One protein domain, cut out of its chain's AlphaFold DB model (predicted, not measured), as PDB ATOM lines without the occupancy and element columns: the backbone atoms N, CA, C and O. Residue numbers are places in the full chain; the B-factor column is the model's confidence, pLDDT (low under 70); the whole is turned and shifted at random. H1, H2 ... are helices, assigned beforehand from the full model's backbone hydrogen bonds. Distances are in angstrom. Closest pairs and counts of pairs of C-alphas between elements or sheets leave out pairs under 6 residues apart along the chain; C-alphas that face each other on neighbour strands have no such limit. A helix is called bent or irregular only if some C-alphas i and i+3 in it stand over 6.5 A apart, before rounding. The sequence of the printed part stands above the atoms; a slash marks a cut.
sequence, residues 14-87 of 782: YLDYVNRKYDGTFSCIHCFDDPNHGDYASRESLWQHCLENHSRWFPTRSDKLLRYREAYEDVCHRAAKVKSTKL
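AT A GLANCE: This is residues 14 to 87 of the 782 residues of an uncharacterized protein of Pseudogymnoascus sp. VKM F-4520 (FW-2644) (UniProt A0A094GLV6). One long helix, H3, runs along a flat body, with H2 and the loop of residues 22 to 42 over one side of its middle; H1 sticks out beyond the loop. The printed part has 74 residues with three named helices, H1, H2, H3, and no named strand: all helix. It is compact, radius of gyration of the C-alphas 12.6 A, spanning 37 by 33 by 15 A.

HOW THE PARTS SIT: Start at H3, residues 62 to 87. H2, residues 43 to 57, only just touches it, with 3 pairs of C-alphas within 8 A, through residues 43 to 47 and 69 to 73 alone; the closest C-alphas, Arg 43 and Glu 73, are 7.0 A apart. They run opposite ways at a steep tilt of 69.6 degrees, only just short of about perpendicular. H1, residues 14 to 21, is apart from both. Each O i to N i+4 pair is within hydrogen-bond range in H1, 8 of 11 in H2, 21 of 22 in H3.

IN THESE COORDINATES: Find C-alpha 62 at (-31.769, 39.256, 75.636); H3 runs 37.2 A to C-alpha 87 at (-29.406, 7.161, 57.020). H2 spans 17.4 A and is irregular: C-alphas 53 and 56 are 8.3 A apart. H1 spans 10.6 A.

THE WHOLE: The C-alphas farthest apart, Arg 61 and Leu 87, are 38.1 A apart. The printed part has no cut; the H1 to H2 link is long. Residues 14 to 23 and 85 to 87 have pLDDT under 70.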
ATOM      1  N   TYR A  14     -51.048  27.527  68.962       54.47
ATOM      2  CA  TYR A  14     -49.968  27.614  67.980       54.47
ATOM      3  C   TYR A  14     -48.797  26.681  68.322       54.47
ATOM      4  O   TYR A  14     -48.297  25.977  67.444       54.47
ATOM      5  N   LEU A  15     -48.381  26.621  69.592       48.16
ATOM      6  CA  LEU A  15     -47.324  25.712  70.052       48.16
ATOM      7  C   LEU A  15     -47.740  24.241  69.918       48.16
ATOM      8  O   LEU A  15     -46.942  23.426  69.462       48.16
ATOM      9  N   ASP A  16     -48.998  23.910  70.214       57.38
ATOM     10  CA  ASP A  16     -49.551  22.571  70.004       57.38
ATOM     11  C   ASP A  16     -49.659  22.217  68.514       57.38
ATOM     12  O   ASP A  16     -49.376  21.080  68.136       57.38
ATOM     13  N   TYR A  17     -50.020  23.166  67.645       58.59
ATOM     14  CA  TYR A  17     -50.026  22.969  66.191       58.59
ATOM     15  C   TYR A  17     -48.615  22.724  65.640       58.59
ATOM     16  O   TYR A  17     -48.421  21.827  64.818       58.59
ATOM     17  N   VAL A  18     -47.617  23.473  66.115       45.41
ATOM     18  CA  VAL A  18     -46.213  23.276  65.728       45.41
ATOM     19  C   VAL A  18     -45.692  21.930  66.246       45.41
ATOM     20  O   VAL A  18     -45.075  21.199  65.476       45.41
ATOM     21  N   ASN A  19     -46.007  21.544  67.485       50.00
ATOM     22  CA  ASN A  19     -45.615  20.246  68.050       50.00
ATOM     23  C   ASN A  19     -46.305  19.056  67.360       50.00
ATOM     24  O   ASN A  19     -45.675  18.025  67.153       50.00
ATOM     25  N   ARG A  20     -47.577  19.184  66.946       54.19
ATOM     26  CA  ARG A  20     -48.305  18.124  66.215       54.19
ATOM     27  C   ARG A  20     -47.826  17.930  64.779       54.19
ATOM     28  O   ARG A  20     -48.098  16.892  64.185       54.19
ATOM     29  N   LYS A  21     -47.162  18.926  64.192       49.50
ATOM     30  CA  LYS A  21     -46.785  18.912  62.774       49.50
ATOM     31  C   LYS A  21     -45.421  18.255  62.504       49.50
ATOM     32  O   LYS A  21     -45.135  17.982  61.338       49.50
ATOM     33  N   TYR A  22     -44.585  17.998  63.521       58.03
ATOM     34  CA  TYR A  22     -43.187  17.577  63.322       58.03
ATOM     35  C   TYR A  22     -42.681  16.575  64.394       58.03
ATOM     36  O   TYR A  22     -42.824  16.834  65.583       58.03
ATOM     37  N   ASP A  23     -42.040  15.468  63.974       64.38
ATOM     38  CA  ASP A  23     -41.664  14.265  64.768       64.38
ATOM     39  C   ASP A  23     -40.561  14.444  65.858       64.38
ATOM     40  O   ASP A  23     -39.807  13.522  66.163       64.38
ATOM     41  N   GLY A  24     -40.441  15.623  66.478       76.06
ATOM     42  CA  GLY A  24     -39.830  15.786  67.811       76.06
ATOM     43  C   GLY A  24     -38.298  15.739  67.967       76.06
ATOM     44  O   GLY A  24     -37.825  15.932  69.084       76.06
ATOM     45  N   THR A  25     -37.497  15.529  66.917       88.19
ATOM     46  CA  THR A  25     -36.017  15.463  67.036       88.19
ATOM     47  C   THR A  25     -35.291  16.674  66.440       88.19
ATOM     48  O   THR A  25     -35.602  17.102  65.327       88.19
ATOM     49  N   PHE A  26     -34.260  17.174  67.130       90.81
ATOM     50  CA  PHE A  26     -33.431  18.311  66.706       90.81
ATOM     51  C   PHE A  26     -31.938  17.950  66.651       90.81
ATOM     52  O   PHE A  26     -31.462  17.186  67.481       90.81
ATOM     53  N   SER A  27     -31.161  18.555  65.746       92.44
ATOM     54  CA  SER A  27     -29.699  18.367  65.696       92.44
ATOM     55  C   SER A  27     -28.990  19.720  65.704       92.44
ATOM     56  O   SER A  27     -29.302  20.596  64.898       92.44
ATOM     57  N   CYS A  28     -28.012  19.898  66.595       95.44
ATOM     58  CA  CYS A  28     -27.230  21.134  66.670       95.44
ATOM     59  C   CYS A  28     -26.365  21.307  65.414       95.44
ATOM     60  O   CYS A  28     -25.488  20.488  65.139       95.44
ATOM     61  N   ILE A  29     -26.552  22.407  64.677       93.38
ATOM     62  CA  ILE A  29     -25.772  22.681  63.458       93.38
ATOM     63  C   ILE A  29     -24.282  22.926  63.712       93.38
ATOM     64  O   ILE A  29     -23.485  22.814  62.786       93.38
ATOM     65  N   HIS A  30     -23.896  23.264  64.944       91.94
ATOM     66  CA  HIS A  30     -22.492  23.461  65.310       91.94
ATOM     67  C   HIS A  30     -21.775  22.152  65.654       91.94
ATOM     68  O   HIS A  30     -20.551  22.112  65.598       91.94
ATOM     69  N   CYS A  31     -22.526  21.087  65.950       92.19
ATOM     70  CA  CYS A  31     -22.000  19.744  66.206       92.19
ATOM     71  C   CYS A  31     -22.310  18.765  65.067       92.19
ATOM     72  O   CYS A  31     -22.183  17.560  65.247       92.19
ATOM     73  N   PHE A  32     -22.746  19.259  63.904       81.69
ATOM     74  CA  PHE A  32     -23.254  18.411  62.821       81.69
ATOM     75  C   PHE A  32     -22.221  17.397  62.297       81.69
ATOM     76  O   PHE A  32     -22.606  16.323  61.839       81.69
ATOM     77  N   ASP A  33     -20.928  17.719  62.404       79.00
ATOM     78  CA  ASP A  33     -19.822  16.868  61.953       79.00
ATOM     79  C   ASP A  33     -19.235  15.968  63.061       79.00
ATOM     80  O   ASP A  33     -18.342  15.168  62.781       79.00
ATOM     81  N   ASP A  34     -19.715  16.069  64.308       80.06
ATOM     82  CA  ASP A  34     -19.248  15.217  65.406       80.06
ATOM     83  C   ASP A  34     -20.100  13.934  65.491       80.06
ATOM     84  O   ASP A  34     -21.293  14.005  65.815       80.06
ATOM     85  N   PRO A  35     -19.524  12.746  65.224       75.12
ATOM     86  CA  PRO A  35     -20.258  11.482  65.253       75.12
ATOM     87  C   PRO A  35     -20.775  11.103  66.649       75.12
ATOM     88  O   PRO A  35     -21.652  10.247  66.745       75.12
ATOM     89  N   ASN A  36     -20.267  11.726  67.718       77.81
ATOM     90  CA  ASN A  36     -20.680  11.453  69.094       77.81
ATOM     91  C   ASN A  36     -21.804  12.373  69.590       77.81
ATOM     92  O   ASN A  36     -22.306  12.171  70.697       77.81
ATOM     93  N   HIS A  37     -22.222  13.375  68.808       78.06
ATOM     94  CA  HIS A  37     -23.297  14.273  69.227       78.06
ATOM     95  C   HIS A  37     -24.682  13.727  68.847       78.06
ATOM     96  O   HIS A  37     -25.029  13.557  67.672       78.06
ATOM     97  N   GLY A  38     -25.470  13.446  69.889       78.12
ATOM     98  CA  GLY A  38     -26.827  12.913  69.799       78.12
ATOM     99  C   GLY A  38     -27.850  13.921  69.279       78.12
ATOM    100  O   GLY A  38     -27.654  15.137  69.347       78.12
ATOM    101  N   ASP A  39     -28.950  13.392  68.753       89.75
ATOM    102  CA  ASP A  39     -30.136  14.182  68.442       89.75
ATOM    103  C   ASP A  39     -30.875  14.522  69.752       89.75
ATOM    104  O   ASP A  39     -30.939  13.718  70.683       89.75
ATOM    105  N   TYR A  40     -31.404  15.738  69.842       93.56
ATOM    106  CA  TYR A  40     -32.055  16.286  71.027       93.56
ATOM    107  C   TYR A  40     -33.566  16.061  70.943       93.56
ATOM    108  O   TYR A  40     -34.185  16.359  69.919       93.56
ATOM    109  N   ALA A  41     -34.159  15.557  72.027       88.56
ATOM    110  CA  ALA A  41     -35.582  15.211  72.104       88.56
ATOM    111  C   ALA A  41     -36.510  16.425  72.318       88.56
ATOM    112  O   ALA A  41     -37.729  16.279  72.334       88.56
ATOM    113  N   SER A  42     -35.951  17.620  72.533       92.44
ATOM    114  CA  SER A  42     -36.722  18.850  72.737       92.44
ATOM    115  C   SER A  42     -35.941  20.098  72.324       92.44
ATOM    116  O   SER A  42     -34.708  20.087  72.256       92.44
ATOM    117  N   ARG A  43     -36.659  21.208  72.106       91.44
ATOM    118  CA  ARG A  43     -36.055  22.531  71.862       91.44
ATOM    119  C   ARG A  43     -35.214  22.972  73.055       91.44
ATOM    120  O   ARG A  43     -34.140  23.532  72.880       91.44
ATOM    121  N   GLU A  44     -35.678  22.678  74.265       94.12
ATOM    122  CA  GLU A  44     -35.021  23.042  75.517       94.12
ATOM    123  C   GLU A  44     -33.686  22.314  75.678       94.12
ATOM    124  O   GLU A  44     -32.696  22.946  76.030       94.12
ATOM    125  N   SER A  45     -33.628  21.016  75.359       94.06
ATOM    126  CA  SER A  45     -32.380  20.241  75.438       94.06
ATOM    127  C   SER A  45     -31.365  20.658  74.368       94.06
ATOM    128  O   SER A  45     -30.180  20.789  74.678       94.06
ATOM    129  N   LEU A  46     -31.820  20.965  73.145       95.12
ATOM    130  CA  LEU A  46     -30.978  21.573  72.109       95.12
ATOM    131  C   LEU A  46     -30.425  22.924  72.580       95.12
ATOM    132  O   LEU A  46     -29.228  23.184  72.465       95.12
ATOM    133  N   TRP A  47     -31.298  23.796  73.088       94.62
ATOM    134  CA  TRP A  47     -30.923  25.151  73.472       94.62
ATOM    135  C   TRP A  47     -29.969  25.164  74.669       94.62
ATOM    136  O   TRP A  47     -28.995  25.914  74.660       94.62
ATOM    137  N   GLN A  48     -30.189  24.285  75.648       95.38
ATOM    138  CA  GLN A  48     -29.290  24.101  76.783       95.38
ATOM    139  C   GLN A  48     -27.891  23.670  76.319       95.38
ATOM    140  O   GLN A  48     -26.906  24.325  76.657       95.38
ATOM    141  N   HIS A  49     -27.803  22.651  75.453       94.94
ATOM    142  CA  HIS A  49     -26.533  22.231  74.856       94.94
ATOM    143  C   HIS A  49     -25.836  23.384  74.124       94.94
ATOM    144  O   HIS A  49     -24.625  23.577  74.253       94.94
ATOM    145  N   CYS A  50     -26.602  24.153  73.353       95.00
ATOM    146  CA  CYS A  50     -26.109  25.310  72.635       95.00
ATOM    147  C   CYS A  50     -25.517  26.349  73.584       95.00
ATOM    148  O   CYS A  50     -24.383  26.771  73.374       95.00
ATOM    149  N   LEU A  51     -26.233  26.754  74.631       93.25
ATOM    150  CA  LEU A  51     -25.722  27.730  75.594       93.25
ATOM    151  C   LEU A  51     -24.452  27.231  76.297       93.25
ATOM    152  O   LEU A  51     -23.506  27.998  76.463       93.25
ATOM    153  N   GLU A  52     -24.390  25.951  76.649       95.56
ATOM    154  CA  GLU A  52     -23.235  25.371  77.341       95.56
ATOM    155  C   GLU A  52     -21.993  25.264  76.446       95.56
ATOM    156  O   GLU A  52     -20.889  25.591  76.875       95.56
ATOM    157  N   ASN A  53     -22.161  24.849  75.187       94.12
ATOM    158  CA  ASN A  53     -21.038  24.465  74.322       94.12
ATOM    159  C   ASN A  53     -20.736  25.489  73.215       94.12
ATOM    160  O   ASN A  53     -19.637  25.516  72.660       94.12
ATOM    161  N   HIS A  54     -21.699  26.360  72.903       94.19
ATOM    162  CA  HIS A  54     -21.681  27.269  71.752       94.19
ATOM    163  C   HIS A  54     -22.057  28.714  72.104       94.19
ATOM    164  O   HIS A  54     -22.257  29.512  71.190       94.19
ATOM    165  N   SER A  55     -22.098  29.095  73.389       93.31
ATOM    166  CA  SER A  55     -22.477  30.453  73.841       93.31
ATOM    167  C   SER A  55     -21.744  31.590  73.128       93.31
ATOM    168  O   SER A  55     -22.340  32.635  72.875       93.31
ATOM    169  N   ARG A  56     -20.484  31.377  72.728       91.62
ATOM    170  CA  ARG A  56     -19.687  32.355  71.961       91.62
ATOM    171  C   ARG A  56     -20.304  32.771  70.617       91.62
ATOM    172  O   ARG A  56     -19.883  33.774  70.052       91.62
ATOM    173  N   TRP A  57     -21.248  31.996  70.085       87.50
ATOM    174  CA  TRP A  57     -21.908  32.248  68.802       87.50
ATOM    175  C   TRP A  57     -23.244  32.987  68.940       87.50
ATOM    176  O   TRP A  57     -23.854  33.322  67.921       87.50
ATOM    177  N   PHE A  58     -23.703  33.252  70.168       92.56
ATOM    178  CA  PHE A  58     -25.004  33.865  70.414       92.56
ATOM    179  C   PHE A  58     -24.904  35.339  70.816       92.56
ATOM    180  O   PHE A  58     -23.942  35.747  71.470       92.56
ATOM    181  N   PRO A  59     -25.903  36.165  70.450       85.69
ATOM    182  CA  PRO A  59     -25.976  37.546  70.911       85.69
ATOM    183  C   PRO A  59     -26.067  37.629  72.441       85.69
ATOM    184  O   PRO A  59     -26.851  36.918  73.060       85.69
ATOM    185  N   THR A  60     -25.334  38.561  73.046       86.31
ATOM    186  CA  THR A  60     -25.341  38.779  74.505       86.31
ATOM    187  C   THR A  60     -26.564  39.552  75.010       86.31
ATOM    188  O   THR A  60     -26.856  39.528  76.203       86.31
ATOM    189  N   ARG A  61     -27.299  40.242  74.126       83.62
ATOM    190  CA  ARG A  61     -28.522  40.982  74.482       83.62
ATOM    191  C   ARG A  61     -29.761  40.086  74.415       83.62
ATOM    192  O   ARG A  61     -29.974  39.417  73.405       83.62
ATOM    193  N   SER A  62     -30.597  40.131  75.452       78.62
ATOM    194  CA  SER A  62     -31.769  39.256  75.636       78.62
ATOM    195  C   SER A  62     -32.816  39.359  74.517       78.62
ATOM    196  O   SER A  62     -33.329  38.338  74.063       78.62
ATOM    197  N   ASP A  63     -33.082  40.566  74.012       78.38
ATOM    198  CA  ASP A  63     -34.016  40.838  72.907       78.38
ATOM    199  C   ASP A  63     -33.570  40.189  71.587       78.38
ATOM    200  O   ASP A  63     -34.368  39.603  70.850       78.38
ATOM    201  N   LYS A  64     -32.268  40.255  71.297       77.69
ATOM    202  CA  LYS A  64     -31.661  39.628  70.117       77.69
ATOM    203  C   LYS A  64     -31.513  38.118  70.280       77.69
ATOM    204  O   LYS A  64     -31.649  37.398  69.295       77.69
ATOM    205  N   LEU A  65     -31.259  37.646  71.500       85.75
ATOM    206  CA  LEU A  65     -31.113  36.226  71.808       85.75
ATOM    207  C   LEU A  65     -32.416  35.456  71.559       85.75
ATOM    208  O   LEU A  65     -32.362  34.363  71.005       85.75
ATOM    209  N   LEU A  66     -33.578  36.038  71.879       83.38
ATOM    210  CA  LEU A  66     -34.878  35.395  71.654       83.38
ATOM    211  C   LEU A  66     -35.187  35.216  70.158       83.38
ATOM    212  O   LEU A  66     -35.492  34.111  69.716       83.38
ATOM    213  N   ARG A  67     -35.013  36.274  69.354       82.00
ATOM    214  CA  ARG A  67     -35.194  36.199  67.889       82.00
ATOM    215  C   ARG A  67     -34.183  35.261  67.233       82.00
ATOM    216  O   ARG A  67     -34.502  34.563  66.274       82.00
ATOM    217  N   TYR A  68     -32.952  35.256  67.743       89.12
ATOM    218  CA  TYR A  68     -31.921  34.339  67.279       89.12
ATOM    219  C   TYR A  68     -32.294  32.888  67.597       89.12
ATOM    220  O   TYR A  68     -32.162  32.037  66.722       89.12
ATOM    221  N   ARG A  69     -32.790  32.610  68.811       92.94
ATOM    222  CA  ARG A  69     -33.216  31.275  69.250       92.94
ATOM    223  C   ARG A  69     -34.252  30.677  68.303       92.94
ATOM    224  O   ARG A  69     -34.047  29.567  67.824       92.94
ATOM    225  N   GLU A  70     -35.299  31.427  67.966       86.69
ATOM    226  CA  GLU A  70     -36.351  30.963  67.049       86.69
ATOM    227  C   GLU A  70     -35.793  30.590  65.666       86.69
ATOM    228  O   GLU A  70     -36.051  29.500  65.152       86.69
ATOM    229  N   ALA A  71     -34.973  31.467  65.077       87.06
ATOM    230  CA  ALA A  71     -34.359  31.212  63.775       87.06
ATOM    231  C   ALA A  71     -33.364  30.038  63.816       87.06
ATOM    232  O   ALA A  71     -33.261  29.262  62.864       87.06
ATOM    233  N   TYR A  72     -32.620  29.908  64.914       90.88
ATOM    234  CA  TYR A  72     -31.624  28.864  65.114       90.88
ATOM    235  C   TYR A  72     -32.263  27.478  65.268       90.88
ATOM    236  O   TYR A  72     -31.805  26.515  64.647       90.88
ATOM    237  N   GLU A  73     -33.343  27.376  66.042       89.25
ATOM    238  CA  GLU A  73     -34.089  26.132  66.251       89.25
ATOM    239  C   GLU A  73     -34.705  25.614  64.939       89.25
ATOM    240  O   GLU A  73     -34.599  24.423  64.638       89.25
ATOM    241  N   ASP A  74     -35.242  26.504  64.098       82.62
ATOM    242  CA  ASP A  74     -35.767  26.162  62.766       82.62
ATOM    243  C   ASP A  74     -34.669  25.616  61.825       82.62
ATOM    244  O   ASP A  74     -34.866  24.653  61.074       82.62
ATOM    245  N   VAL A  75     -33.455  26.173  61.893       87.44
ATOM    246  CA  VAL A  75     -32.299  25.661  61.138       87.44
ATOM    247  C   VAL A  75     -31.836  24.294  61.665       87.44
ATOM    248  O   VAL A  75     -31.583  23.396  60.858       87.44
ATOM    249  N   CYS A  76     -31.766  24.106  62.985       87.25
ATOM    250  CA  CYS A  76     -31.377  22.837  63.616       87.25
ATOM    251  C   CYS A  76     -32.362  21.701  63.316       87.25
ATOM    252  O   CYS A  76     -31.954  20.571  63.045       87.25
ATOM    253  N   HIS A  77     -33.661  22.000  63.278       82.12
ATOM    254  CA  HIS A  77     -34.677  21.028  62.886       82.12
ATOM    255  C   HIS A  77     -34.531  20.604  61.412       82.12
ATOM    256  O   HIS A  77     -34.557  19.415  61.084       82.12
ATOM    257  N   ARG A  78     -34.292  21.558  60.496       81.88
ATOM    258  CA  ARG A  78     -34.005  21.231  59.085       81.88
ATOM    259  C   ARG A  78     -32.765  20.348  58.934       81.88
ATOM    260  O   ARG A  78     -32.768  19.457  58.085       81.88
ATOM    261  N   ALA A  79     -31.730  20.576  59.741       79.94
ATOM    262  CA  ALA A  79     -30.517  19.765  59.728       79.94
ATOM    263  C   ALA A  79     -30.781  18.315  60.176       79.94
ATOM    264  O   ALA A  79     -30.317  17.388  59.508       79.94
ATOM    265  N   ALA A  80     -31.595  18.109  61.219       84.12
ATOM    266  CA  ALA A  80     -31.987  16.776  61.690       84.12
ATOM    267  C   ALA A  80     -32.663  15.941  60.587       84.12
ATOM    268  O   ALA A  80     -32.313  14.783  60.361       84.12
ATOM    269  N   LYS A  81     -33.559  16.557  59.802       80.31
ATOM    270  CA  LYS A  81     -34.242  15.891  58.677       80.31
ATOM    271  C   LYS A  81     -33.289  15.465  57.553       80.31
ATOM    272  O   LYS A  81     -33.486  14.432  56.913       80.31
ATOM    273  N   VAL A  82     -32.247  16.254  57.288       79.81
ATOM    274  CA  VAL A  82     -31.216  15.893  56.299       79.81
ATOM    275  C   VAL A  82     -30.384  14.708  56.797       79.81
ATOM    276  O   VAL A  82     -30.044  13.827  56.009       79.81
ATOM    277  N   LYS A  83     -30.094  14.649  58.102       78.06
ATOM    278  CA  LYS A  83     -29.368  13.535  58.726       78.06
ATOM    279  C   LYS A  83     -30.187  12.235  58.689       78.06
ATOM    280  O   LYS A  83     -29.656  11.210  58.262       78.06
ATOM    281  N   SER A  84     -31.483  12.281  59.021       74.00
ATOM    282  CA  SER A  84     -32.358  11.094  59.014       74.00
ATOM    283  C   SER A  84     -32.596  10.526  57.611       74.00
ATOM    284  O   SER A  84     -32.510   9.317  57.404       74.00
ATOM    285  N   THR A  85     -32.803  11.386  56.610       69.38
ATOM    286  CA  THR A  85     -32.988  10.954  55.209       69.38
ATOM    287  C   THR A  85     -31.732  10.334  54.596       69.38
ATOM    288  O   THR A  85     -31.837   9.450  53.745       69.38
ATOM    289  N   LYS A  86     -30.541  10.747  55.046       65.94
ATOM    290  CA  LYS A  86     -29.270  10.160  54.605       65.94
ATOM    291  C   LYS A  86     -29.080   8.738  55.149       65.94
ATOM    292  O   LYS A  86     -28.621   7.874  54.411       65.94
ATOM    293  N   LEU A  87     -29.509   8.481  56.389       58.44
ATOM    294  CA  LEU A  87     -29.406   7.161  57.020       58.44
ATOM    295  C   LEU A  87     -30.279   6.104  56.320       58.44
ATOM    296  O   LEU A  87     -29.856   4.967  56.145       58.44
TER     297      LEU A  87